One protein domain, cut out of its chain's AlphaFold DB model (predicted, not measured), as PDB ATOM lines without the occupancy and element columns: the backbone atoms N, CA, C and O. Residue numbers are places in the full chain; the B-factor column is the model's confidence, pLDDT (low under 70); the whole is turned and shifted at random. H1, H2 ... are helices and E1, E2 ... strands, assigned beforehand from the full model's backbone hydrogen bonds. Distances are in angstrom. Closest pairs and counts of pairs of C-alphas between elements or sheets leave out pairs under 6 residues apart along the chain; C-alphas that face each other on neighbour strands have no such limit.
ATOM      1  N   ASP A  68      38.139 -30.049  52.788       96.81
ATOM      2  CA  ASP A  68      39.471 -30.657  52.834       96.81
ATOM      3  C   ASP A  68      40.162 -30.458  54.190       96.81
ATOM      4  O   ASP A  68      40.803 -31.384  54.684       96.81
ATOM      5  N   GLU A  69      39.982 -29.314  54.862       96.94
ATOM      6  CA  GLU A  69      40.557 -29.100  56.196       96.94
ATOM      7  C   GLU A  69      39.989 -30.077  57.229       96.94
ATOM      8  O   GLU A  69      40.719 -30.620  58.065       96.94
ATOM      9  N   THR A  70      38.680 -30.313  57.180       95.88
ATOM     10  CA  THR A  70      37.982 -31.243  58.063       95.88
ATOM     11  C   THR A  70      38.415 -32.677  57.791       95.88
ATOM     12  O   THR A  70      38.615 -33.446  58.737       95.88
ATOM     13  N   ILE A  71      38.605 -33.043  56.523       95.12
ATOM     14  CA  ILE A  71      39.141 -34.353  56.144       95.12
ATOM     15  C   ILE A  71      40.565 -34.506  56.699       95.12
ATOM     16  O   ILE A  71      40.834 -35.460  57.430       95.12
ATOM     17  N   LEU A  72      41.446 -33.534  56.451       95.19
ATOM     18  CA  LEU A  72      42.846 -33.552  56.888       95.19
ATOM     19  C   LEU A  72      43.007 -33.674  58.407       95.19
ATOM     20  O   LEU A  72      43.869 -34.412  58.880       95.19
ATOM     21  N   ARG A  73      42.154 -33.006  59.193       95.62
ATOM     22  CA  ARG A  73      42.171 -33.119  60.664       95.62
ATOM     23  C   ARG A  73      41.792 -34.515  61.166       95.62
ATOM     24  O   ARG A  73      42.162 -34.871  62.282       95.62
ATOM     25  N   ASN A  74      41.041 -35.280  60.374       93.69
ATOM     26  CA  ASN A  74      40.473 -36.565  60.773       93.69
ATOM     27  C   ASN A  74      41.202 -37.790  60.202       93.69
ATOM     28  O   ASN A  74      40.959 -38.887  60.706       93.69
ATOM     29  N   ILE A  75      42.063 -37.625  59.191       93.50
ATOM     30  CA  ILE A  75      42.839 -38.723  58.598       93.50
ATOM     31  C   ILE A  75      43.838 -39.286  59.620       93.50
ATOM     32  O   ILE A  75      44.688 -38.569  60.158       93.50
ATOM     33  N   ASP A  76      43.807 -40.602  59.841       90.50
ATOM     34  CA  ASP A  76      44.880 -41.292  60.548       90.50
ATOM     35  C   ASP A  76      46.080 -41.448  59.607       90.50
ATOM     36  O   ASP A  76      46.063 -42.219  58.645       90.50
ATOM     37  N   ARG A  77      47.178 -40.756  59.929       90.50
ATOM     38  CA  ARG A  77      48.434 -40.794  59.161       90.50
ATOM     39  C   ARG A  77      49.009 -42.205  58.976       90.50
ATOM     40  O   ARG A  77      49.796 -42.432  58.063       90.50
ATOM     41  N   LYS A  78      48.613 -43.191  59.791       87.81
ATOM     42  CA  LYS A  78      48.990 -44.609  59.604       87.81
ATOM     43  C   LYS A  78      48.304 -45.266  58.399       87.81
ATOM     44  O   LYS A  78      48.680 -46.375  57.998       87.81
ATOM     45  N   ASN A  79      47.279 -44.624  57.846       85.50
ATOM     46  CA  ASN A  79      46.568 -45.045  56.645       85.50
ATOM     47  C   ASN A  79      47.046 -44.334  55.385       85.50
ATOM     48  O   ASN A  79      46.506 -44.619  54.323       85.50
ATOM     49  N   LEU A  80      48.065 -43.484  55.475       90.12
ATOM     50  CA  LEU A  80      48.648 -42.849  54.306       90.12
ATOM     51  C   LEU A  80      49.621 -43.782  53.584       90.12
ATOM     52  O   LEU A  80      50.373 -44.552  54.197       90.12
ATOM     53  N   ALA A  81      49.596 -43.702  52.259       86.25
ATOM     54  CA  ALA A  81      50.604 -44.265  51.389       86.25
ATOM     55  C   ALA A  81      51.952 -43.633  51.740       86.25
ATOM     56  O   ALA A  81      52.092 -42.417  51.797       86.25
ATOM     57  N   THR A  82      52.944 -44.479  51.990       84.38
ATOM     58  CA  THR A  82      54.341 -44.056  52.117       84.38
ATOM     59  C   THR A  82      55.103 -44.805  51.041       84.38
ATOM     60  O   THR A  82      54.954 -46.027  50.938       84.38
ATOM     61  N   ASP A  83      55.863 -44.080  50.225       76.94
ATOM     62  CA  ASP A  83      56.585 -44.655  49.085       76.94
ATOM     63  C   ASP A  83      57.575 -45.748  49.534       76.94
ATOM     64  O   ASP A  83      57.757 -46.749  48.847       76.94
ATOM     65  N   ASP A  84      58.101 -45.644  50.758       72.19
ATOM     66  CA  ASP A  84      59.090 -46.568  51.332       72.19
ATOM     67  C   ASP A  84      58.592 -48.009  51.558       72.19
ATOM     68  O   ASP A  84      59.379 -48.888  51.918       72.19
ATOM     69  N   LYS A  85      57.287 -48.282  51.418       72.81
ATOM     70  CA  LYS A  85      56.681 -49.563  51.836       72.81
ATOM     71  C   LYS A  85      56.175 -50.446  50.708       72.81
ATOM     72  O   LYS A  85      55.616 -51.509  50.998       72.81
ATOM     73  N   VAL A  86      56.321 -50.032  49.455       83.94
ATOM     74  CA  VAL A  86      55.872 -50.851  48.328       83.94
ATOM     75  C   VAL A  86      57.005 -51.756  47.874       83.94
ATOM     76  O   VAL A  86      58.060 -51.296  47.444       83.94
ATOM     77  N   LYS A  87      56.773 -53.066  47.937       85.44
ATOM     78  CA  LYS A  87      57.662 -54.048  47.324       85.44
ATOM     79  C   LYS A  87      57.283 -54.175  45.847       85.44
ATOM     80  O   LYS A  87      56.304 -54.839  45.526       85.44
ATOM     81  N   ILE A  88      58.045 -53.520  44.977       90.56
ATOM     82  CA  ILE A  88      57.917 -53.647  43.520       90.56
ATOM     83  C   ILE A  88      58.974 -54.639  43.038       90.56
ATOM     84  O   ILE A  88      60.160 -54.483  43.345       90.56
ATOM     85  N   GLU A  89      58.560 -55.660  42.291       90.06
ATOM     86  CA  GLU A  89      59.486 -56.586  41.637       90.06
ATOM     87  C   GLU A  89      60.095 -55.909  40.403       90.06
ATOM     88  O   GLU A  89      59.620 -56.072  39.285       90.06
ATOM     89  N   LYS A  90      61.160 -55.124  40.616       91.25
ATOM     90  CA  LYS A  90      61.862 -54.385  39.547       91.25
ATOM     91  C   LYS A  90      62.340 -55.275  38.401       91.25
ATOM     92  O   LYS A  90      62.486 -54.796  37.288       91.25
ATOM     93  N   GLU A  91      62.595 -56.555  38.674       92.31
ATOM     94  CA  GLU A  91      63.012 -57.516  37.652       92.31
ATOM     95  C   GLU A  91      61.906 -57.767  36.621       92.31
ATOM     96  O   GLU A  91      62.228 -58.087  35.494       92.31
ATOM     97  N   LEU A  92      60.631 -57.560  36.958       92.38
ATOM     98  CA  LEU A  92      59.491 -57.742  36.052       92.38
ATOM     99  C   LEU A  92      59.013 -56.434  35.405       92.38
ATOM    100  O   LEU A  92      58.025 -56.435  34.671       92.38
ATOM    101  N   GLN A  93      59.656 -55.308  35.717       94.44
ATOM    102  CA  GLN A  93      59.276 -54.003  35.190       94.44
ATOM    103  C   GLN A  93      59.769 -53.852  33.749       94.44
ATOM    104  O   GLN A  93      60.877 -54.276  33.419       94.44
ATOM    105  N   LEU A  94      58.942 -53.244  32.897       94.44
ATOM    106  CA  LEU A  94      59.348 -52.943  31.527       94.44
ATOM    107  C   LEU A  94      60.445 -51.870  31.503       94.44
ATOM    108  O   LEU A  94      60.529 -51.045  32.412       94.44
ATOM    109  N   ASP A  95      61.265 -51.881  30.452       95.00
ATOM    110  CA  ASP A  95      62.295 -50.878  30.227       95.00
ATOM    111  C   ASP A  95      61.637 -49.522  29.970       95.00
ATOM    112  O   ASP A  95      60.594 -49.434  29.313       95.00
ATOM    113  N   ASP A  96      62.258 -48.457  30.472       94.50
ATOM    114  CA  ASP A  96      61.705 -47.107  30.396       94.50
ATOM    115  C   ASP A  96      61.501 -46.635  28.945       94.50
ATOM    116  O   ASP A  96      60.593 -45.840  28.687       94.50
ATOM    117  N   ASN A  97      62.304 -47.117  27.985       95.62
ATOM    118  CA  ASN A  97      62.129 -46.766  26.573       95.62
ATOM    119  C   ASN A  97      60.889 -47.443  25.987       95.62
ATOM    120  O   ASN A  97      60.056 -46.763  25.392       95.62
ATOM    121  N   ILE A  98      60.703 -48.741  26.250       95.44
ATOM    122  CA  ILE A  98      59.509 -49.482  25.817       95.44
ATOM    123  C   ILE A  98      58.253 -48.871  26.447       95.44
ATOM    124  O   ILE A  98      57.255 -48.659  25.759       95.44
ATOM    125  N   LEU A  99      58.303 -48.523  27.739       95.50
ATOM    126  CA  LEU A  99      57.207 -47.823  28.413       95.50
ATOM    127  C   LEU A  99      56.862 -46.506  27.712       95.50
ATOM    128  O   LEU A  99      55.692 -46.256  27.420       95.50
ATOM    129  N   ARG A 100      57.869 -45.681  27.401       95.75
ATOM    130  CA  ARG A 100      57.675 -44.401  26.707       95.75
ATOM    131  C   ARG A 100      57.068 -44.587  25.318       95.75
ATOM    132  O   ARG A 100      56.170 -43.825  24.956       95.75
ATOM    133  N   ASP A 101      57.506 -45.587  24.567       96.00
ATOM    134  CA  ASP A 101      56.991 -45.867  23.225       96.00
ATOM    135  C   ASP A 101      55.530 -46.332  23.272       96.00
ATOM    136  O   ASP A 101      54.689 -45.865  22.494       96.00
ATOM    137  N   ARG A 102      55.186 -47.193  24.240       96.25
ATOM    138  CA  ARG A 102      53.800 -47.630  24.467       96.25
ATOM    139  C   ARG A 102      52.906 -46.474  24.917       96.25
ATOM    140  O   ARG A 102      51.812 -46.315  24.382       96.25
ATOM    141  N   TYR A 103      53.379 -45.619  25.823       96.94
ATOM    142  CA  TYR A 103      52.654 -44.413  26.234       96.94
ATOM    143  C   TYR A 103      52.439 -43.441  25.076       96.94
ATOM    144  O   TYR A 103      51.330 -42.949  24.892       96.94
ATOM    145  N   THR A 104      53.463 -43.224  24.251       96.62
ATOM    146  CA  THR A 104      53.372 -42.383  23.050       96.62
ATOM    147  C   THR A 104      52.318 -42.918  22.084       96.62
ATOM    148  O   THR A 104      51.482 -42.158  21.604       96.62
ATOM    149  N   SER A 105      52.305 -44.234  21.858       95.94
ATOM    150  CA  SER A 105      51.353 -44.897  20.956       95.94
ATOM    151  C   SER A 105      49.899 -44.808  21.436       95.94
ATOM    152  O   SER A 105      48.985 -44.822  20.620       95.94
ATOM    153  N   ALA A 106      49.678 -44.696  22.749       96.56
ATOM    154  CA  ALA A 106      48.356 -44.543  23.361       96.56
ATOM    155  C   ALA A 106      47.980 -43.077  23.665       96.56
ATOM    156  O   ALA A 106      46.966 -42.815  24.321       96.56
ATOM    157  N   GLU A 107      48.802 -42.115  23.230       97.19
ATOM    158  CA  GLU A 107      48.639 -40.685  23.526       97.19
ATOM    159  C   GLU A 107      48.564 -40.394  25.041       97.19
ATOM    160  O   GLU A 107      47.755 -39.592  25.511       97.19
ATOM    161  N   ALA A 108      49.382 -41.097  25.826       96.69
ATOM    162  CA  ALA A 108      49.460 -41.022  27.284       96.69
ATOM    163  C   ALA A 108      50.755 -40.303  27.715       96.69
ATOM    164  O   ALA A 108      51.639 -40.897  28.330       96.69
ATOM    165  N   PHE A 109      50.910 -39.040  27.309       92.31
ATOM    166  CA  PHE A 109      52.178 -38.308  27.424       92.31
ATOM    167  C   PHE A 109      52.493 -37.847  28.850       92.31
ATOM    168  O   PHE A 109      53.547 -38.180  29.391       92.31
ATOM    169  N   ASP A 110      51.578 -37.083  29.445       95.94
ATOM    170  CA  ASP A 110      51.798 -36.392  30.710       95.94
ATOM    171  C   ASP A 110      50.797 -36.869  31.768       95.94
ATOM    172  O   ASP A 110      49.589 -36.860  31.514       95.94
ATOM    173  N   PRO A 111      51.268 -37.225  32.980       97.00
ATOM    174  CA  PRO A 111      50.385 -37.519  34.098       97.00
ATOM    175  C   PRO A 111      49.389 -36.388  34.359       97.00
ATOM    176  O   PRO A 111      49.744 -35.206  34.344       97.00
ATOM    177  N   ILE A 112      48.156 -36.755  34.701       97.38
ATOM    178  CA  ILE A 112      47.135 -35.778  35.073       97.38
ATOM    179  C   ILE A 112      47.534 -35.117  36.391       97.38
ATOM    180  O   ILE A 112      47.791 -35.781  37.398       97.38
ATOM    181  N   LYS A 113      47.566 -33.783  36.395       97.69
ATOM    182  CA  LYS A 113      47.814 -33.003  37.604       97.69
ATOM    183  C   LYS A 113      46.607 -33.112  38.538       97.69
ATOM    184  O   LYS A 113      45.548 -32.561  38.257       97.69
ATOM    185  N   VAL A 114      46.791 -33.779  39.673       97.69
ATOM    186  CA  VAL A 114      45.750 -33.919  40.698       97.69
ATOM    187  C   VAL A 114      45.786 -32.729  41.661       97.69
ATOM    188  O   VAL A 114      46.740 -32.565  42.424       97.69
ATOM    189  N   GLU A 115      44.737 -31.904  41.643       96.69
ATOM    190  CA  GLU A 115      44.574 -30.721  42.506       96.69
ATOM    191  C   GLU A 115      43.895 -31.073  43.837       96.69
ATOM    192  O   GLU A 115      42.826 -30.575  44.177       96.69
ATOM    193  N   LEU A 116      44.507 -31.982  44.591       97.06
ATOM    194  CA  LEU A 116      44.028 -32.400  45.908       97.06
ATOM    195  C   LEU A 116      45.198 -32.410  46.893       97.06
ATOM    196  O   LEU A 116      46.343 -32.584  46.479       97.06
ATOM    197  N   ASP A 117      44.946 -32.239  48.188       97.62
ATOM    198  CA  ASP A 117      46.020 -32.346  49.179       97.62
ATOM    199  C   ASP A 117      46.667 -33.746  49.146       97.62
ATOM    200  O   ASP A 117      45.975 -34.761  49.007       97.62
ATOM    201  N   GLN A 118      47.999 -33.807  49.249       96.31
ATOM    202  CA  GLN A 118      48.760 -35.056  49.147       96.31
ATOM    203  C   GLN A 118      48.367 -36.078  50.219       96.31
ATOM    204  O   GLN A 118      48.355 -37.275  49.930       96.31
ATOM    205  N   ASP A 119      47.991 -35.634  51.423       95.88
ATOM    206  CA  ASP A 119      47.526 -36.532  52.477       95.88
ATOM    207  C   ASP A 119      46.159 -37.124  52.103       95.88
ATOM    208  O   ASP A 119      45.943 -38.324  52.264       95.88
ATOM    209  N   ILE A 120      45.252 -36.341  51.506       96.75
ATOM    210  CA  ILE A 120      43.960 -36.867  51.033       96.75
ATOM    211  C   ILE A 120      44.180 -37.851  49.876       96.75
ATOM    212  O   ILE A 120      43.616 -38.944  49.894       96.75
ATOM    213  N   GLN A 121      45.040 -37.527  48.904       96.25
ATOM    214  CA  GLN A 121      45.408 -38.438  47.807       96.25
ATOM    215  C   GLN A 121      46.068 -39.735  48.307       96.25
ATOM    216  O   GLN A 121      45.908 -40.809  47.722       96.25
ATOM    217  N   GLY A 122      46.835 -39.628  49.391       94.81
ATOM    218  CA  GLY A 122      47.571 -40.720  50.004       94.81
ATOM    219  C   GLY A 122      46.706 -41.681  50.813       94.81
ATOM    220  O   GLY A 122      47.224 -42.721  51.220       94.81
ATOM    221  N   VAL A 123      45.423 -41.391  51.058       95.31
ATOM    222  CA  VAL A 123      44.574 -42.272  51.871       95.31
ATOM    223  C   VAL A 123      44.448 -43.654  51.235       95.31
ATOM    224  O   VAL A 123      43.990 -43.822  50.104       95.31
ATOM    225  N   LEU A 124      44.838 -44.667  52.008       94.75
ATOM    226  CA  LEU A 124      44.725 -46.063  51.633       94.75
ATOM    227  C   LEU A 124      43.422 -46.669  52.155       94.75
ATOM    228  O   LEU A 124      43.129 -46.639  53.351       94.75
ATOM    229  N   VAL A 125      42.701 -47.346  51.272       94.62
ATOM    230  CA  VAL A 125      41.473 -48.073  51.587       94.62
ATOM    231  C   VAL A 125      41.698 -49.578  51.622       94.62
ATOM    232  O   VAL A 125      42.652 -50.118  51.062       94.62
ATOM    233  N   SER A 126      40.805 -50.307  52.289       93.25
ATOM    234  CA  SER A 126      40.791 -51.769  52.203       93.25
ATOM    235  C   SER A 126      39.762 -52.240  51.174       93.25
ATOM    236  O   SER A 126      38.673 -51.680  51.081       93.25
ATOM    237  N   ARG A 127      40.036 -53.347  50.468       92.69
ATOM    238  CA  ARG A 127      39.007 -54.003  49.635       92.69
ATOM    239  C   ARG A 127      37.779 -54.441  50.443       92.69
ATOM    240  O   ARG A 127      36.712 -54.589  49.871       92.69
ATOM    241  N   ALA A 128      37.916 -54.656  51.758       91.62
ATOM    242  CA  ALA A 128      36.777 -54.948  52.631       91.62
ATOM    243  C   ALA A 128      35.824 -53.753  52.728       91.62
ATOM    244  O   ALA A 128      34.621 -53.930  52.602       91.62
ATOM    245  N   TYR A 129      36.376 -52.551  52.893       94.31
ATOM    246  CA  TYR A 129      35.610 -51.311  52.892       94.31
ATOM    247  C   TYR A 129      34.920 -51.085  51.542       94.31
ATOM    248  O   TYR A 129      33.706 -50.899  51.519       94.31
ATOM    249  N   ILE A 130      35.658 -51.186  50.425       95.50
ATOM    250  CA  ILE A 130      35.067 -51.005  49.088       95.50
ATOM    251  C   ILE A 130      33.954 -52.029  48.840       95.50
ATOM    252  O   ILE A 130      32.849 -51.644  48.483       95.50
ATOM    253  N   SER A 131      34.210 -53.308  49.132       93.00
ATOM    254  CA  SER A 131      33.223 -54.388  49.012       93.00
ATOM    255  C   SER A 131      31.984 -54.163  49.880       93.00
ATOM    256  O   SER A 131      30.860 -54.384  49.437       93.00
ATOM    257  N   HIS A 132      32.161 -53.670  51.104       92.81
ATOM    258  CA  HIS A 132      31.049 -53.383  51.998       92.81
ATOM    259  C   HIS A 132      30.196 -52.206  51.503       92.81
ATOM    260  O   HIS A 132      28.966 -52.305  51.492       92.81
ATOM    261  N   TYR A 133      30.829 -51.103  51.095       93.69
ATOM    262  CA  TYR A 133      30.133 -49.873  50.720       93.69
ATOM    263  C   TYR A 133      29.581 -49.932  49.289       93.69
ATOM    264  O   TYR A 133      28.383 -49.757  49.087       93.69
ATOM    265  N   PHE A 134      30.438 -50.235  48.314       94.88
ATOM    266  CA  PHE A 134      30.103 -50.251  46.888       94.88
ATOM    267  C   PHE A 134      29.724 -51.642  46.364       94.88
ATOM    268  O   PHE A 134      29.161 -51.754  45.284       94.88
ATOM    269  N   GLY A 135      29.996 -52.716  47.109       93.50
ATOM    270  CA  GLY A 135      29.836 -54.085  46.614       93.50
ATOM    271  C   GLY A 135      31.098 -54.619  45.934       93.50
ATOM    272  O   GLY A 135      32.143 -53.972  45.888       93.50
ATOM    273  N   GLY A 136      31.010 -55.839  45.409       91.25
ATOM    274  CA  GLY A 136      32.109 -56.461  44.675       91.25
ATOM    275  C   GLY A 136      32.898 -57.508  45.455       91.25
ATOM    276  O   GLY A 136      32.924 -57.546  46.686       91.25
ATOM    277  N   ASN A 137      33.556 -58.392  44.707       88.06
ATOM    278  CA  ASN A 137      34.439 -59.421  45.239       88.06
ATOM    279  C   ASN A 137      35.755 -58.816  45.778       88.06
ATOM    280  O   ASN A 137      36.326 -57.893  45.210       88.06
ATOM    281  N   ARG A 138      36.295 -59.363  46.873       89.62
ATOM    282  CA  ARG A 138      37.521 -58.843  47.513       89.62
ATOM    283  C   ARG A 138      38.832 -59.348  46.895       89.62
ATOM    284  O   ARG A 138      39.895 -58.927  47.339       89.62
ATOM    285  N   GLN A 139      38.785 -60.237  45.911       87.31
ATOM    286  CA  GLN A 139      39.932 -60.946  45.328       87.31
ATOM    287  C   GLN A 139      40.109 -60.656  43.833       87.31
ATOM    288  O   GLN A 139      41.241 -60.470  43.397       87.31
ATOM    289  N   LEU A 140      39.020 -60.528  43.075       88.56
ATOM    290  CA  LEU A 140      39.081 -60.265  41.631       88.56
ATOM    291  C   LEU A 140      39.708 -58.901  41.300       88.56
ATOM    292  O   LEU A 140      39.627 -57.968  42.100       88.56
ATOM    293  N   VAL A 141      40.346 -58.811  40.128       91.06
ATOM    294  CA  VAL A 141      40.896 -57.557  39.583       91.06
ATOM    295  C   VAL A 141      39.755 -56.618  39.198       91.06
ATOM    296  O   VAL A 141      39.750 -55.483  39.659       91.06
ATOM    297  N   HIS A 142      38.754 -57.130  38.474       92.94
ATOM    298  CA  HIS A 142      37.505 -56.439  38.136       92.94
ATOM    299  C   HIS A 142      36.349 -57.054  38.937       92.94
ATOM    300  O   HIS A 142      35.743 -58.039  38.504       92.94
ATOM    301  N   PRO A 143      36.086 -56.589  40.169       91.38
ATOM    302  CA  PRO A 143      35.061 -57.194  40.999       91.38
ATOM    303  C   PRO A 143      33.651 -56.853  40.489       91.38
ATOM    304  O   PRO A 143      33.290 -55.678  40.457       91.38
ATOM    305  N   PRO A 144      32.810 -57.856  40.169       90.44
ATOM    306  CA  PRO A 144      31.438 -57.605  39.749       90.44
ATOM    307  C   PRO A 144      30.620 -57.096  40.936       90.44
ATOM    308  O   PRO A 144      30.590 -57.730  41.994       90.44
ATOM    309  N   VAL A 145      29.945 -55.965  40.761       93.62
ATOM    310  CA  VAL A 145      29.078 -55.365  41.781       93.62
ATOM    311  C   VAL A 145      27.673 -55.966  41.682       93.62
ATOM    312  O   VAL A 145      27.184 -56.250  40.588       93.62
ATOM    313  N   SER A 146      27.020 -56.219  42.821       92.56
ATOM    314  CA  SER A 146      25.636 -56.703  42.814       92.56
ATOM    315  C   SER A 146      24.680 -55.572  42.458       92.56
ATOM    316  O   SER A 146      24.914 -54.418  42.811       92.56
ATOM    317  N   LYS A 147      23.569 -55.907  41.803       93.56
ATOM    318  CA  LYS A 147      22.544 -54.927  41.440       93.56
ATOM    319  C   LYS A 147      22.015 -54.179  42.665       93.56
ATOM    320  O   LYS A 147      21.922 -52.968  42.642       93.56
ATOM    321  N   GLU A 148      21.777 -54.890  43.767       92.75
ATOM    322  CA  GLU A 148      21.355 -54.287  45.038       92.75
ATOM    323  C   GLU A 148      22.348 -53.233  45.551       92.75
ATOM    324  O   GLU A 148      21.940 -52.168  46.003       92.75
ATOM    325  N   LYS A 149      23.658 -53.506  45.478       93.69
ATOM    326  CA  LYS A 149      24.678 -52.539  45.905       93.69
ATOM    327  C   LYS A 149      24.785 -51.361  44.947       93.69
ATOM    328  O   LYS A 149      24.955 -50.241  45.413       93.69
ATOM    329  N   TYR A 150      24.646 -51.618  43.653       94.75
ATOM    330  CA  TYR A 150      24.659 -50.595  42.617       94.75
ATOM    331  C   TYR A 150      23.448 -49.652  42.709       94.75
ATOM    332  O   TYR A 150      23.598 -48.440  42.618       94.75
ATOM    333  N   ASP A 151      22.258 -50.194  42.968       93.69
ATOM    334  CA  ASP A 151      21.018 -49.419  43.073       93.69
ATOM    335  C   ASP A 151      20.948 -48.596  44.381       93.69
ATOM    336  O   ASP A 151      20.088 -47.724  44.522       93.69
ATOM    337  N   ASN A 152      21.855 -48.825  45.344       91.69
ATOM    338  CA  ASN A 152      21.907 -48.034  46.572       91.69
ATOM    339  C   ASN A 152      22.343 -46.585  46.276       91.69
ATOM    340  O   ASN A 152      23.406 -46.371  45.675       91.69
ATOM    341  N   PRO A 153      21.600 -45.572  46.764       87.81
ATOM    342  CA  PRO A 153      21.938 -44.169  46.552       87.81
ATOM    343  C   PRO A 153      23.384 -43.843  46.947       87.81
ATOM    344  O   PRO A 153      23.812 -44.053  48.082       87.81
ATOM    345  N   GLY A 154      24.155 -43.331  45.984       85.31
ATOM    346  CA  GLY A 154      25.561 -42.965  46.165       85.31
ATOM    347  C   GLY A 154      26.570 -44.121  46.092       85.31
ATOM    348  O   GLY A 154      27.770 -43.852  46.172       85.31
ATOM    349  N   ALA A 155      26.142 -45.374  45.933       86.69
ATOM    350  CA  ALA A 155      27.030 -46.532  45.782       86.69
ATOM    351  C   ALA A 155      27.104 -47.080  44.345       86.69
ATOM    352  O   ALA A 155      27.901 -47.985  44.120       86.69
ATOM    353  N   GLY A 156      26.326 -46.524  43.405       90.38
ATOM    354  CA  GLY A 156      26.152 -46.945  42.001       90.38
ATOM    355  C   GLY A 156      27.380 -46.877  41.094       90.38
ATOM    356  O   GLY A 156      27.329 -46.324  40.001       90.38
ATOM    357  N   LEU A 157      28.483 -47.455  41.552       95.25
ATOM    358  CA  LEU A 157      29.742 -47.619  40.852       95.25
ATOM    359  C   LEU A 157      29.961 -49.116  40.613       95.25
ATOM    360  O   LEU A 157      29.719 -49.938  41.497       95.25
ATOM    361  N   ASN A 158      30.411 -49.477  39.420       95.38
ATOM    362  CA  ASN A 158      30.606 -50.861  38.968       95.38
ATOM    363  C   ASN A 158      31.894 -51.039  38.145       95.38
ATOM    364  O   ASN A 158      32.092 -52.072  37.513       95.38
ATOM    365  N   ASP A 159      32.765 -50.037  38.155       96.88
ATOM    366  CA  ASP A 159      33.916 -49.874  37.272       96.88
ATOM    367  C   ASP A 159      35.250 -49.997  38.024       96.88
ATOM    368  O   ASP A 159      36.263 -49.421  37.642       96.88
ATOM    369  N   PHE A 160      35.276 -50.740  39.129       97.12
ATOM    370  CA  PHE A 160      36.492 -50.900  39.920       97.12
ATOM    371  C   PHE A 160      37.511 -51.809  39.227       97.12
ATOM    372  O   PHE A 160      37.171 -52.866  38.695       97.12
ATOM    373  N   MET A 161      38.786 -51.437  39.332       96.56
ATOM    374  CA  MET A 161      39.923 -52.277  38.970       96.56
ATOM    375  C   MET A 161      40.953 -52.236  40.095       96.56
ATOM    376  O   MET A 161      41.282 -51.167  40.599       96.56
ATOM    377  N   PHE A 162      41.475 -53.386  40.507       95.25
ATOM    378  CA  PHE A 162      42.433 -53.465  41.604       95.25
ATOM    379  C   PHE A 162      43.718 -54.186  41.198       95.25
ATOM    380  O   PHE A 162      43.716 -55.411  41.049       95.25
ATOM    381  N   LEU A 163      44.827 -53.451  41.147       93.88
ATOM    382  CA  LEU A 163      46.133 -53.957  40.725       93.88
ATOM    383  C   LEU A 163      47.126 -54.034  41.875       93.88
ATOM    384  O   LEU A 163      47.294 -53.091  42.638       93.88
ATOM    385  N   ASP A 164      47.775 -55.178  42.024       91.44
ATOM    386  CA  ASP A 164      48.823 -55.387  43.019       91.44
ATOM    387  C   ASP A 164      50.186 -55.080  42.398       91.44
ATOM    388  O   ASP A 164      50.547 -55.742  41.428       91.44
ATOM    389  N   LEU A 165      50.947 -54.128  42.948       91.44
ATOM    390  CA  LEU A 165      52.266 -53.752  42.413       91.44
ATOM    391  C   LEU A 165      53.300 -54.883  42.486       91.44
ATOM    392  O   LEU A 165      54.291 -54.843  41.765       91.44
ATOM    393  N   GLU A 166      53.063 -55.905  43.314       87.12
ATOM    394  CA  GLU A 166      53.878 -57.123  43.286       87.12
ATOM    395  C   GLU A 166      53.678 -57.889  41.969       87.12
ATOM    396  O   GLU A 166      54.646 -58.420  41.444       87.12
ATOM    397  N   ASN A 167      52.453 -57.910  41.419       85.56
ATOM    398  CA  ASN A 167      52.121 -58.617  40.171       85.56
ATOM    399  C   ASN A 167      52.070 -57.739  38.921       85.56
ATOM    400  O   ASN A 167      52.130 -58.259  37.812       85.56
ATOM    401  N   HIS A 168      51.973 -56.427  39.092       91.31
ATOM    402  CA  HIS A 168      51.939 -55.456  38.008       91.31
ATOM    403  C   HIS A 168      52.922 -54.328  38.343       91.31
ATOM    404  O   HIS A 168      52.500 -53.246  38.750       91.31
ATOM    405  N   PRO A 169      54.239 -54.575  38.230       93.06
ATOM    406  CA  PRO A 169      55.274 -53.630  38.663       93.06
ATOM    407  C   PRO A 169      55.264 -52.318  37.869       93.06
ATOM    408  O   PRO A 169      55.713 -51.295  38.375       93.06
ATOM    409  N   SER A 170      54.720 -52.347  36.650       95.50
ATOM    410  CA  SER A 170      54.577 -51.195  35.758       95.50
ATOM    411  C   SER A 170      53.231 -50.462  35.918       95.50
ATOM    412  O   SER A 170      52.942 -49.551  35.143       95.50
ATOM    413  N   ALA A 171      52.380 -50.852  36.878       96.00
ATOM    414  CA  ALA A 171      51.110 -50.170  37.131       96.00
ATOM    415  C   ALA A 171      51.332 -48.771  37.757       96.00
ATOM    416  O   ALA A 171      52.402 -48.505  38.310       96.00
ATOM    417  N   PRO A 172      50.331 -47.869  37.724       96.75
ATOM    418  CA  PRO A 172      50.465 -46.509  38.243       96.75
ATOM    419  C   PRO A 172      50.931 -46.459  39.703       96.75
ATOM    420  O   PRO A 172      50.269 -46.947  40.622       96.75
ATOM    421  N   THR A 173      52.065 -45.806  39.944       94.69
ATOM    422  CA  THR A 173      52.651 -45.672  41.289       94.69
ATOM    423  C   THR A 173      52.304 -44.354  41.967       94.69
ATOM    424  O   THR A 173      52.660 -44.165  43.136       94.69
ATOM    425  N   ARG A 174      51.573 -43.459  41.293       95.56
ATOM    426  CA  ARG A 174      51.073 -42.187  41.832       95.56
ATOM    427  C   ARG A 174      49.682 -41.853  41.268       95.56
ATOM    428  O   ARG A 174      49.359 -42.308  40.172       95.56
ATOM    429  N   PRO A 175      48.865 -41.074  41.999       97.62
ATOM    430  CA  PRO A 175      47.637 -40.479  41.467       97.62
ATOM    431  C   PRO A 175      47.880 -39.753  40.138       97.62
ATOM    432  O   PRO A 175      48.854 -39.012  40.020       97.62
ATOM    433  N   GLY A 176      47.023 -39.988  39.144       97.88
ATOM    434  CA  GLY A 176      47.108 -39.363  37.818       97.88
ATOM    435  C   GLY A 176      48.172 -39.946  36.875       97.88
ATOM    436  O   GLY A 176      48.238 -39.544  35.715       97.88
ATOM    437  N   GLN A 177      49.018 -40.872  37.340       97.56
ATOM    438  CA  GLN A 177      50.112 -41.432  36.542       97.56
ATOM    439  C   GLN A 177      49.608 -42.484  35.549       97.56
ATOM    440  O   GLN A 177      48.825 -43.350  35.910       97.56
ATOM    441  N   HIS A 178      50.120 -42.496  34.322       98.12
ATOM    442  CA  HIS A 178      49.914 -43.632  33.420       98.12
ATOM    443  C   HIS A 178      50.619 -44.901  33.932       98.12
ATOM    444  O   HIS A 178      51.472 -44.855  34.822       98.12
ATOM    445  N   GLY A 179      50.254 -46.053  33.381       97.38
ATOM    446  CA  GLY A 179      50.861 -47.331  33.744       97.38
ATOM    447  C   GLY A 179      50.732 -48.360  32.635       97.38
ATOM    448  O   GLY A 179      50.142 -48.089  31.596       97.38
ATOM    449  N   ILE A 180      51.284 -49.544  32.860       96.50
ATOM    450  CA  ILE A 180      51.042 -50.725  32.034       96.50
ATOM    451  C   ILE A 180      50.381 -51.788  32.895       96.50
ATOM    452  O   ILE A 180      50.812 -52.069  34.018       96.50
ATOM    453  N   TRP A 181      49.345 -52.396  32.338       94.50
ATOM    454  CA  TRP A 181      48.742 -53.593  32.879       94.50
ATOM    455  C   TRP A 181      49.077 -54.769  31.973       94.50
ATOM    456  O   TRP A 181      48.810 -54.747  30.776       94.50
ATOM    457  N   HIS A 182      49.678 -55.795  32.563       87.81
ATOM    458  CA  HIS A 182      49.807 -57.094  31.925       87.81
ATOM    459  C   HIS A 182      48.504 -57.839  32.203       87.81
ATOM    460  O   HIS A 182      48.328 -58.393  33.296       87.81
ATOM    461  N   GLU A 183      47.570 -57.776  31.254       79.25
ATOM    462  CA  GLU A 183      46.521 -58.787  31.191       79.25
ATOM    463  C   GLU A 183      47.248 -60.131  31.036       79.25
ATOM    464  O   GLU A 183      48.310 -60.185  30.412       79.25
ATOM    465  N   ASN A 184      46.794 -61.175  31.745       63.34
ATOM    466  CA  ASN A 184      47.423 -62.506  31.691       63.34
ATOM    467  C   ASN A 184      47.805 -62.801  30.240       63.34
ATOM    468  O   ASN A 184      46.951 -62.547  29.413       63.34
ATOM    469  N   ALA A 185      49.023 -63.267  29.931       48.38
ATOM    470  CA  ALA A 185      49.454 -63.453  28.541       48.38
ATOM    471  C   ALA A 185      48.432 -64.295  27.762       48.38
ATOM    472  O   ALA A 185      48.423 -65.529  27.845       48.38
ATOM    473  N   VAL A 186      47.539 -63.610  27.054       40.00
ATOM    474  CA  VAL A 186      46.574 -64.213  26.166       40.00
ATOM    475  C   VAL A 186      47.353 -64.346  24.863       40.00
ATOM    476  O   VAL A 186      48.060 -63.451  24.419       40.00
ATOM    477  N   CYS A 187      47.347 -65.524  24.255       35.81
ATOM    478  CA  CYS A 187      47.681 -65.549  22.841       35.81
ATOM    479  C   CYS A 187      46.460 -64.921  22.177       35.81
ATOM    480  O   CYS A 187      45.388 -65.507  22.323       35.81
ATOM    481  N   GLU A 188      46.576 -63.724  21.576       37.03
ATOM    482  CA  GLU A 188      45.483 -63.091  20.824       37.03
ATOM    483  C   GLU A 188      44.751 -64.167  20.015       37.03
ATOM    484  O   GLU A 188      45.249 -64.674  19.002       37.03
ATOM    485  N   TYR A 189      43.567 -64.558  20.490       38.62
ATOM    486  CA  TYR A 189      42.700 -65.402  19.705       38.62
ATOM    487  C   TYR A 189      42.324 -64.589  18.477       38.62
ATOM    488  O   TYR A 189      41.893 -63.437  18.563       38.62
ATOM    489  N   ARG A 190      42.544 -65.213  17.320       40.47
ATOM    490  CA  ARG A 190      42.009 -64.786  16.031       40.47
ATOM    491  C   ARG A 190      40.581 -64.272  16.208       40.47
ATOM    492  O   ARG A 190      39.786 -64.916  16.880       40.47
ATOM    493  N   ASP A 191      40.311 -63.144  15.557       40.69
ATOM    494  CA  ASP A 191      39.001 -62.611  15.171       40.69
ATOM    495  C   ASP A 191      37.798 -63.467  15.631       40.69
ATOM    496  O   ASP A 191      37.507 -64.516  15.052       40.69
ATOM    497  N   THR A 216      23.476 -59.207  39.248       81.19
ATOM    498  CA  THR A 216      24.646 -58.381  38.951       81.19
ATOM    499  C   THR A 216      24.227 -57.018  38.421       81.19
ATOM    500  O   THR A 216      23.226 -56.884  37.712       81.19
ATOM    501  N   ALA A 217      25.008 -56.002  38.777       87.56
ATOM    502  CA  ALA A 217      24.892 -54.659  38.235       87.56
ATOM    503  C   ALA A 217      25.034 -54.667  36.698       87.56
ATOM    504  O   ALA A 217      25.528 -55.655  36.134       87.56
ATOM    505  N   PRO A 218      24.624 -53.584  36.012       87.94
ATOM    506  CA  PRO A 218      24.938 -53.395  34.599       87.94
ATOM    507  C   PRO A 218      26.436 -53.584  34.338       87.94
ATOM    508  O   PRO A 218      27.262 -53.325  35.214       87.94
ATOM    509  N   VAL A 219      26.796 -54.038  33.140       89.38
ATOM    510  CA  VAL A 219      28.203 -54.085  32.723       89.38
ATOM    511  C   VAL A 219      28.715 -52.650  32.589       89.38
ATOM    512  O   VAL A 219      27.969 -51.764  32.165       89.38
ATOM    513  N   ASN A 220      29.970 -52.406  32.971       92.19
ATOM    514  CA  ASN A 220      30.606 -51.121  32.713       92.19
ATOM    515  C   ASN A 220      30.743 -50.913  31.196       92.19
ATOM    516  O   ASN A 220      31.505 -51.622  30.545       92.19
ATOM    517  N   THR A 221      29.990 -49.969  30.637       92.06
ATOM    518  CA  THR A 221      29.976 -49.669  29.196       92.06
ATOM    519  C   THR A 221      30.851 -48.479  28.823       92.06
ATOM    520  O   THR A 221      31.052 -48.242  27.637       92.06
ATOM    521  N   SER A 222      31.386 -47.737  29.800       94.50
ATOM    522  CA  SER A 222      32.237 -46.577  29.517       94.50
ATOM    523  C   SER A 222      33.636 -46.971  29.044       94.50
ATOM    524  O   SER A 222      34.309 -46.160  28.421       94.50
ATOM    525  N   GLY A 223      34.098 -48.183  29.380       94.69
ATOM    526  CA  GLY A 223      35.496 -48.589  29.194       94.69
ATOM    527  C   GLY A 223      36.482 -47.887  30.139       94.69
ATOM    528  O   GLY A 223      37.682 -48.136  30.061       94.69
ATOM    529  N   ILE A 224      35.983 -47.041  31.047       97.50
ATOM    530  CA  ILE A 224      36.771 -46.310  32.040       97.50
ATOM    531  C   ILE A 224      36.673 -47.044  33.373       97.50
ATOM    532  O   ILE A 224      35.575 -47.391  33.804       97.50
ATOM    533  N   TYR A 225      37.806 -47.250  34.038       97.94
ATOM    534  CA  TYR A 225      37.896 -47.950  35.314       97.94
ATOM    535  C   TYR A 225      38.462 -47.065  36.421       97.94
ATOM    536  O   TYR A 225      39.490 -46.408  36.250       97.94
ATOM    537  N   ARG A 226      37.861 -47.127  37.611       98.31
ATOM    538  CA  ARG A 226      38.437 -46.602  38.856       98.31
ATOM    539  C   ARG A 226      39.512 -47.555  39.362       98.31
ATOM    540  O   ARG A 226      39.216 -48.578  39.990       98.31
ATOM    541  N   VAL A 227      40.767 -47.205  39.100       98.19
ATOM    542  CA  VAL A 227      41.918 -48.051  39.415       98.19
ATOM    543  C   VAL A 227      42.396 -47.800  40.839       98.19
ATOM    544  O   VAL A 227      42.696 -46.679  41.248       98.19
ATOM    545  N   HIS A 228      42.525 -48.889  41.584       97.56
ATOM    546  CA  HIS A 228      43.095 -48.948  42.919       97.56
ATOM    547  C   HIS A 228      44.364 -49.788  42.895       97.56
ATOM    548  O   HIS A 228      44.341 -50.960  42.523       97.56
ATOM    549  N   VAL A 229      45.471 -49.215  43.345       95.69
ATOM    550  CA  VAL A 229      46.782 -49.859  43.313       95.69
ATOM    551  C   VAL A 229      47.205 -50.259  44.727       95.69
ATOM    552  O   VAL A 229      47.166 -49.460  45.662       95.69
ATOM    553  N   GLY A 230      47.537 -51.535  44.901       92.12
ATOM    554  CA  GLY A 230      47.907 -52.171  46.162       92.12
ATOM    555  C   GLY A 230      49.390 -52.533  46.237       92.12
ATOM    556  O   GLY A 230      50.176 -52.197  45.360       92.12
ATOM    557  N   GLY A 231      49.768 -53.231  47.309       82.44
ATOM    558  CA  GLY A 231      51.164 -53.607  47.591       82.44
ATOM    559  C   GLY A 231      51.786 -52.850  48.770       82.44
ATOM    560  O   GLY A 231      52.927 -53.106  49.145       82.44
ATOM    561  N   TYR A 232      51.027 -51.955  49.410       74.62
ATOM    562  CA  TYR A 232      51.465 -51.225  50.598       74.62
ATOM    563  C   TYR A 232      51.484 -52.139  51.828       74.62
ATOM    564  O   TYR A 232      50.436 -52.616  52.284       74.62
ATOM    565  N   ALA A 233      52.680 -52.377  52.374       60.38
ATOM    566  CA  ALA A 233      52.860 -53.191  53.568       60.38
ATOM    567  C   ALA A 233      52.203 -52.539  54.802       60.38
ATOM    568  O   ALA A 233      52.482 -51.397  55.170       60.38
ATOM    569  N   GLY A 234      51.342 -53.304  55.475       55.16
ATOM    570  CA  GLY A 234      50.715 -52.957  56.747       55.16
ATOM    571  C   GLY A 234      50.456 -54.223  57.554       55.16
ATOM    572  O   GLY A 234      50.282 -55.298  56.986       55.16
ATOM    573  N   THR A 235      50.429 -54.107  58.880       45.94
ATOM    574  CA  THR A 235      50.496 -55.235  59.821       45.94
ATOM    575  C   THR A 235      49.404 -56.296  59.694       45.94
ATOM    576  O   THR A 235      49.567 -57.311  60.353       45.94
ATOM    577  N   ASN A 236      48.337 -56.134  58.887       47.91
ATOM    578  CA  ASN A 236      47.353 -57.217  58.696       47.91
ATOM    579  C   ASN A 236      46.436 -57.202  57.448       47.91
ATOM    580  O   ASN A 236      45.631 -58.122  57.328       47.91
ATOM    581  N   LYS A 237      46.479 -56.242  56.510       65.75
ATOM    582  CA  LYS A 237      45.629 -56.265  55.288       65.75
ATOM    583  C   LYS A 237      46.302 -55.487  54.151       65.75
ATOM    584  O   LYS A 237      46.804 -54.396  54.405       65.75
ATOM    585  N   ARG A 238      46.269 -56.009  52.913       78.75
ATOM    586  CA  ARG A 238      46.655 -55.253  51.703       78.75
ATOM    587  C   ARG A 238      45.763 -54.013  51.607       78.75
ATOM    588  O   ARG A 238      44.543 -54.162  51.480       78.75
ATOM    589  N   LYS A 239      46.360 -52.827  51.731       90.75
ATOM    590  CA  LYS A 239      45.676 -51.550  51.515       90.75
ATOM    591  C   LYS A 239      45.924 -51.066  50.082       90.75
ATOM    592  O   LYS A 239      46.909 -51.464  49.461       90.75
ATOM    593  N   TRP A 240      45.012 -50.250  49.578       94.62
ATOM    594  CA  TRP A 240      44.910 -49.864  48.177       94.62
ATOM    595  C   TRP A 240      44.774 -48.352  48.085       94.62
ATOM    596  O   TRP A 240      44.014 -47.768  48.852       94.62
ATOM    597  N   ARG A 241      45.511 -47.728  47.174       96.00
ATOM    598  CA  ARG A 241      45.415 -46.298  46.886       96.00
ATOM    599  C   ARG A 241      44.638 -46.104  45.594       96.00
ATOM    600  O   ARG A 241      44.930 -46.785  44.613       96.00
ATOM    601  N   TYR A 242      43.719 -45.154  45.568       98.06
ATOM    602  CA  TYR A 242      43.073 -44.746  44.327       98.06
ATOM    603  C   TYR A 242      44.072 -44.010  43.425       98.06
ATOM    604  O   TYR A 242      44.681 -43.019  43.834       98.06
ATOM    605  N   ALA A 243      44.271 -44.518  42.212       97.94
ATOM    606  CA  ALA A 243      45.214 -43.963  41.250       97.94
ATOM    607  C   ALA A 243      44.555 -43.007  40.242       97.94
ATOM    608  O   ALA A 243      45.268 -42.212  39.636       97.94
ATOM    609  N   GLY A 244      43.232 -43.077  40.050       98.44
ATOM    610  CA  GLY A 244      42.490 -42.292  39.053       98.44
ATOM    611  C   GLY A 244      41.492 -43.124  38.241       98.44
ATOM    612  O   GLY A 244      41.231 -44.291  38.553       98.44
ATOM    613  N   GLN A 245      40.948 -42.509  37.194       98.50
ATOM    614  CA  GLN A 245      40.077 -43.123  36.196       98.50
ATOM    615  C   GLN A 245      40.887 -43.441  34.937       98.50
ATOM    616  O   GLN A 245      41.595 -42.571  34.433       98.50
ATOM    617  N   TYR A 246      40.809 -44.675  34.442       98.50
ATOM    618  CA  TYR A 246      41.682 -45.171  33.379       98.50
ATOM    619  C   TYR A 246      40.908 -45.806  32.241       98.50
ATOM    620  O   TYR A 246      40.057 -46.661  32.474       98.50
ATOM    621  N   GLU A 247      41.299 -45.465  31.023       97.56
ATOM    622  CA  GLU A 247      41.063 -46.297  29.849       97.56
ATOM    623  C   GLU A 247      42.184 -47.337  29.730       97.56
ATOM    624  O   GLU A 247      43.315 -47.115  30.183       97.56
ATOM    625  N   LEU A 248      41.869 -48.477  29.116       96.25
ATOM    626  CA  LEU A 248      42.798 -49.595  28.921       96.25
ATOM    627  C   LEU A 248      42.968 -49.925  27.429       96.25
ATOM    628  O   LEU A 248      42.637 -51.044  27.024       96.25
ATOM    629  N   PRO A 249      43.430 -48.983  26.581       95.06
ATOM    630  CA  PRO A 249      43.732 -49.301  25.193       95.06
ATOM    631  C   PRO A 249      44.690 -50.494  25.112       95.06
ATOM    632  O   PRO A 249      45.730 -50.535  25.784       95.06
ATOM    633  N   VAL A 250      44.315 -51.464  24.277       91.19
ATOM    634  CA  VAL A 250      45.180 -52.589  23.919       91.19
ATOM    635  C   VAL A 250      46.410 -52.010  23.234       91.19
ATOM    636  O   VAL A 250      46.290 -51.252  22.269       91.19
ATOM    637  N   ALA A 251      47.590 -52.325  23.757       92.81
ATOM    638  CA  ALA A 251      48.839 -51.990  23.102       92.81
ATOM    639  C   ALA A 251      49.370 -53.205  22.345       92.81
ATOM    640  O   ALA A 251      49.001 -54.343  22.618       92.81
ATOM    641  N   VAL A 252      50.261 -52.946  21.387       92.50
ATOM    642  CA  VAL A 252      50.936 -54.017  20.653       92.50
ATOM    643  C   VAL A 252      51.671 -54.907  21.667       92.50
ATOM    644  O   VAL A 252      52.470 -54.362  22.450       92.50
ATOM    645  N   PRO A 253      51.427 -56.236  21.660       93.44
ATOM    646  CA  PRO A 253      52.138 -57.178  22.518       93.44
ATOM    647  C   PRO A 253      53.651 -57.015  22.375       93.44
ATOM    648  O   PRO A 253      54.136 -56.535  21.345       93.44
ATOM    649  N   LEU A 254      54.418 -57.402  23.393       93.62
ATOM    650  CA  LEU A 254      55.876 -57.350  23.273       93.62
ATOM    651  C   LEU A 254      56.339 -58.277  22.151       93.62
ATOM    652  O   LEU A 254      56.025 -59.472  22.135       93.62
ATOM    653  N   THR A 255      57.088 -57.709  21.215       95.00
ATOM    654  CA  THR A 255      57.737 -58.467  20.148       95.00
ATOM    655  C   THR A 255      58.875 -59.320  20.719       95.00
ATOM    656  O   THR A 255      59.415 -58.997  21.781       95.00
ATOM    657  N   PRO A 256      59.278 -60.408  20.040       95.56
ATOM    658  CA  PRO A 256      60.448 -61.182  20.444       95.56
ATOM    659  C   PRO A 256      61.711 -60.328  20.542       95.56
ATOM    660  O   PRO A 256      62.526 -60.542  21.433       95.56
ATOM    661  N   ASP A 338      51.119 -59.833  26.382       90.56
ATOM    662  CA  ASP A 338      50.155 -58.770  26.160       90.56
ATOM    663  C   ASP A 338      50.348 -57.651  27.176       90.56
ATOM    664  O   ASP A 338      50.676 -57.847  28.356       90.56
ATOM    665  N   VAL A 339      50.171 -56.436  26.676       92.12
ATOM    666  CA  VAL A 339      50.317 -55.213  27.444       92.12
ATOM    667  C   VAL A 339      49.155 -54.296  27.112       92.12
ATOM    668  O   VAL A 339      48.844 -54.038  25.955       92.12
ATOM    669  N   HIS A 340      48.527 -53.763  28.147       95.25
ATOM    670  CA  HIS A 340      47.537 -52.703  28.034       95.25
ATOM    671  C   HIS A 340      48.162 -51.437  28.576       95.25
ATOM    672  O   HIS A 340      48.735 -51.435  29.675       95.25
ATOM    673  N   VAL A 341      48.032 -50.344  27.831       97.19
ATOM    674  CA  VAL A 341      48.395 -49.043  28.380       97.19
ATOM    675  C   VAL A 341      47.267 -48.601  29.289       97.19
ATOM    676  O   VAL A 341      46.122 -48.489  28.877       97.19
ATOM    677  N   MET A 342      47.596 -48.335  30.544       98.12
ATOM    678  CA  MET A 342      46.684 -47.718  31.488       98.12
ATOM    679  C   MET A 342      46.763 -46.205  31.315       98.12
ATOM    680  O   MET A 342      47.590 -45.530  31.940       98.12
ATOM    681  N   LYS A 343      45.885 -45.658  30.476       98.19
ATOM    682  CA  LYS A 343      45.792 -44.218  30.241       98.19
ATOM    683  C   LYS A 343      44.876 -43.589  31.285       98.19
ATOM    684  O   LYS A 343      43.659 -43.700  31.187       98.19
ATOM    685  N   CYS A 344      45.453 -42.937  32.295       98.44
ATOM    686  CA  CYS A 344      44.680 -42.072  33.185       98.44
ATOM    687  C   CYS A 344      43.995 -40.975  32.357       98.44
ATOM    688  O   CYS A 344      44.681 -40.214  31.676       98.44
ATOM    689  N   VAL A 345      42.667 -40.914  32.418       98.12
ATOM    690  CA  VAL A 345      41.839 -39.928  31.705       98.12
ATOM    691  C   VAL A 345      41.238 -38.882  32.633       98.12
ATOM    692  O   VAL A 345      40.966 -37.771  32.193       98.12
ATOM    693  N   ASP A 346      41.087 -39.208  33.919       98.19
ATOM    694  CA  ASP A 346      40.614 -38.263  34.927       98.19
ATOM    695  C   ASP A 346      41.038 -38.691  36.344       98.19
ATOM    696  O   ASP A 346      41.501 -39.813  36.576       98.19
ATOM    697  N   TYR A 347      40.853 -37.805  37.319       98.31
ATOM    698  CA  TYR A 347      40.960 -38.102  38.738       98.31
ATOM    699  C   TYR A 347      39.754 -37.539  39.500       98.31
ATOM    700  O   TYR A 347      39.694 -36.362  39.848       98.31
ATOM    701  N   ASP A 348      38.811 -38.422  39.824       98.00
ATOM    702  CA  ASP A 348      37.607 -38.112  40.612       98.00
ATOM    703  C   ASP A 348      37.955 -37.731  42.071       98.00
ATOM    704  O   ASP A 348      38.070 -38.585  42.959       98.00
ATOM    705  N   ALA A 349      38.181 -36.436  42.311       97.88
ATOM    706  CA  ALA A 349      38.573 -35.905  43.618       97.88
ATOM    707  C   ALA A 349      37.468 -36.072  44.674       97.88
ATOM    708  O   ALA A 349      37.764 -36.337  45.842       97.88
ATOM    709  N   ASP A 350      36.199 -35.980  44.277       97.25
ATOM    710  CA  ASP A 350      35.065 -36.147  45.188       97.25
ATOM    711  C   ASP A 350      34.916 -37.601  45.625       97.25
ATOM    712  O   ASP A 350      34.698 -37.877  46.809       97.25
ATOM    713  N   TYR A 351      35.138 -38.550  44.713       97.19
ATOM    714  CA  TYR A 351      35.291 -39.952  45.078       97.19
ATOM    715  C   TYR A 351      36.440 -40.154  46.074       97.19
ATOM    716  O   TYR A 351      36.246 -40.839  47.082       97.19
ATOM    717  N   GLN A 352      37.604 -39.530  45.854       97.75
ATOM    718  CA  GLN A 352      38.737 -39.652  46.776       97.75
ATOM    719  C   GLN A 352      38.404 -39.115  48.177       97.75
ATOM    720  O   GLN A 352      38.636 -39.800  49.178       97.75
ATOM    721  N   ARG A 353      37.799 -37.924  48.273       97.44
ATOM    722  CA  ARG A 353      37.323 -37.354  49.546       97.44
ATOM    723  C   ARG A 353      36.316 -38.274  50.226       97.44
ATOM    724  O   ARG A 353      36.429 -38.562  51.420       97.44
ATOM    725  N   LYS A 354      35.359 -38.799  49.457       96.12
ATOM    726  CA  LYS A 354      34.328 -39.716  49.945       96.12
ATOM    727  C   LYS A 354      34.928 -40.987  50.538       96.12
ATOM    728  O   LYS A 354      34.522 -41.401  51.626       96.12
ATOM    729  N   ILE A 355      35.891 -41.615  49.860       96.50
ATOM    730  CA  ILE A 355      36.530 -42.819  50.398       96.50
ATOM    731  C   ILE A 355      37.463 -42.511  51.569       96.50
ATOM    732  O   ILE A 355      37.566 -43.350  52.462       96.50
ATOM    733  N   ALA A 356      38.072 -41.322  51.623       95.94
ATOM    734  CA  ALA A 356      38.875 -40.895  52.763       95.94
ATOM    735  C   ALA A 356      38.030 -40.796  54.040       95.94
ATOM    736  O   ALA A 356      38.343 -41.426  55.052       95.94
ATOM    737  N   VAL A 357      36.893 -40.098  53.966       95.06
ATOM    738  CA  VAL A 357      35.941 -39.984  55.082       95.06
ATOM    739  C   VAL A 357      35.356 -41.347  55.453       95.06
ATOM    740  O   VAL A 357      35.307 -41.723  56.629       95.06
ATOM    741  N   GLY A 358      34.921 -42.119  54.456       92.00
ATOM    742  CA  GLY A 358      34.291 -43.413  54.690       92.00
ATOM    743  C   GLY A 358      35.244 -44.457  55.278       92.00
ATOM    744  O   GLY A 358      34.824 -45.243  56.129       92.00
ATOM    745  N   MET A 359      36.527 -44.444  54.904       91.88
ATOM    746  CA  MET A 359      37.521 -45.368  55.455       91.88
ATOM    747  C   MET A 359      37.809 -45.080  56.931       91.88
ATOM    748  O   MET A 359      37.864 -46.016  57.728       91.88
ATOM    749  N   GLU A 360      37.920 -43.811  57.326       88.62
ATOM    750  CA  GLU A 360      38.080 -43.445  58.740       88.62
ATOM    751  C   GLU A 360      36.872 -43.887  59.577       88.62
ATOM    752  O   GLU A 360      37.022 -44.457  60.662       88.62
ATOM    753  N   ASN A 361      35.662 -43.721  59.040       89.00
ATOM    754  CA  ASN A 361      34.446 -44.219  59.680       89.00
ATOM    755  C   ASN A 361      34.431 -45.748  59.782       89.00
ATOM    756  O   ASN A 361      34.053 -46.281  60.821       89.00
ATOM    757  N   HIS A 362      34.883 -46.453  58.746       88.56
ATOM    758  CA  HIS A 362      34.982 -47.911  58.739       88.56
ATOM    759  C   HIS A 362      36.011 -48.442  59.746       88.56
ATOM    760  O   HIS A 362      35.849 -49.537  60.277       88.56
ATOM    761  N   ILE A 363      37.076 -47.689  60.027       84.69
ATOM    762  CA  ILE A 363      38.064 -48.055  61.051       84.69
ATOM    763  C   ILE A 363      37.496 -47.841  62.452       84.69
ATOM    764  O   ILE A 363      37.673 -48.701  63.315       84.69
ATOM    765  N   LYS A 364      36.816 -46.712  62.678       87.62
ATOM    766  CA  LYS A 364      36.199 -46.379  63.971       87.62
ATOM    767  C   LYS A 364      35.033 -47.312  64.295       87.62
ATOM    768  O   LYS A 364      34.902 -47.760  65.429       87.62
ATOM    769  N   ASN A 365      34.232 -47.629  63.283       91.25
ATOM    770  CA  ASN A 365      33.025 -48.437  63.375       91.25
ATOM    771  C   ASN A 365      33.096 -49.566  62.337       91.25
ATOM    772  O   ASN A 365      32.409 -49.500  61.311       91.25
ATOM    773  N   PRO A 366      33.948 -50.589  62.548       88.44
ATOM    774  CA  PRO A 366      33.988 -51.715  61.633       88.44
ATOM    775  C   PRO A 366      32.602 -52.366  61.603       88.44
ATOM    776  O   PRO A 366      31.986 -52.512  62.665       88.44
ATOM    777  N   PRO A 367      32.092 -52.758  60.420       87.19
ATOM    778  CA  PRO A 367      30.858 -53.517  60.367       87.19
ATOM    779  C   PRO A 367      31.025 -54.754  61.253       87.19
ATOM    780  O   PRO A 367      32.146 -55.284  61.342       87.19
TER     781      PRO A 367
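AT A GLANCE: This is residues 68 to 191, 216 to 256 and 338 to 367 of the 430 residues of an uncharacterized protein of Peniophora sp. CBMAI 1063 (UniProt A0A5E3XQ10). A strongly twisted six-strand sheet forms the core, with the hairpin E4 and E5 in its middle; H6 covers one end, over E1 and E5, with H1 and H3 packed on H6, and H2 covers the other end, over E6. A long link, residues 75 to 95, runs from H1 at one end to H2 at the other, while H4 stands beside the strands with H5 beyond it. The printed part has 195 residues, with named elements in the order H1 H2 H3 E1 H4 H5 E2 E3 E4 E5 E6 H6; the class is mixed, helices and strands, with under half of the residues in named elements. The sheet is branched and mixed, E2 and E4 being parallel, the other neighbours antiparallel. The whole is compact, with a radius of gyration of the C-alphas of 16.8 A and spans of 52 by 38 by 31 A.

HOW THE PARTS SIT: H1, residues 68 to 74, touches residues 353 to 360 of H6, residues 349 to 364, at a shallow tilt of 16 degrees, the same way; the closest C-alphas, of Ile 71 and Val 357, are 6.6 A apart. H2, residues 96 to 105, is on the sheet at a height of 9.6 A, across E6, residues 339 to 346, at 65 degrees on the local plane. H3, residues 118 to 121, touches H1, closest C-alphas Leu 72 and Ile 120 at 6.8 A, and residues 352 to 356 of H6, closest Ile 120 and Ala 356 at 6.7 A. H6 is on the sheet at a height of 9.2 A, over E1, residues 124 to 126, and E5, residues 239 to 247. H4, residues 127 to 134, is at the sheet's level and only just touches H5, residues 147 to 151, with 3 pairs of C-alphas within 8 A, the closest Phe 134 and Lys 149 at 6.0 A. E2, residues 160 to 164, is parallel to E4, residues 224 to 232, with N 161 and O 226 at 3.0 A, within hydrogen-bond range. E3, residues 179 to 181, is antiparallel to E6, with N 181 and O 340 at 2.9 A. E5 bends by 62 degrees at residue 244; E1 and E6 lie on one side of it, with N 125 and O 240 at 2.8 A and N 247 and O 343 at 3.0 A, and E4 on the other side, with N 225 and O 246 at 2.8 A. Every O i to N i+4 pair is within hydrogen-bond range in H1, H2, H4, H5 and H6; H3 is too short for such a pair.

IN THESE COORDINATES: H1 begins at C-alpha 68, (39.471, -30.657, 52.834). From first to last C-alpha H2 measures 14.2 A, E2 13.5 A, E4 24.2 A, E5 22.8 A, E6 20.9 A and H6 23.0 A. H6 ends at C-alpha 364, (36.199, -46.379, 63.971).

THE WHOLE: The two C-alphas farthest apart, of Arg 73 and Arg 190, are 54.7 A apart. Residues 192 to 215 and 257 to 337 are not printed, with C-alpha gaps of 28.1 A and 12.0 A. The links H1 to H2, H2 to H3, H4 to H5 and E2 to E3 are long. The mean pLDDT of the printed part is 90.1; residues 184 to 191 and 233 to 237 are under 70.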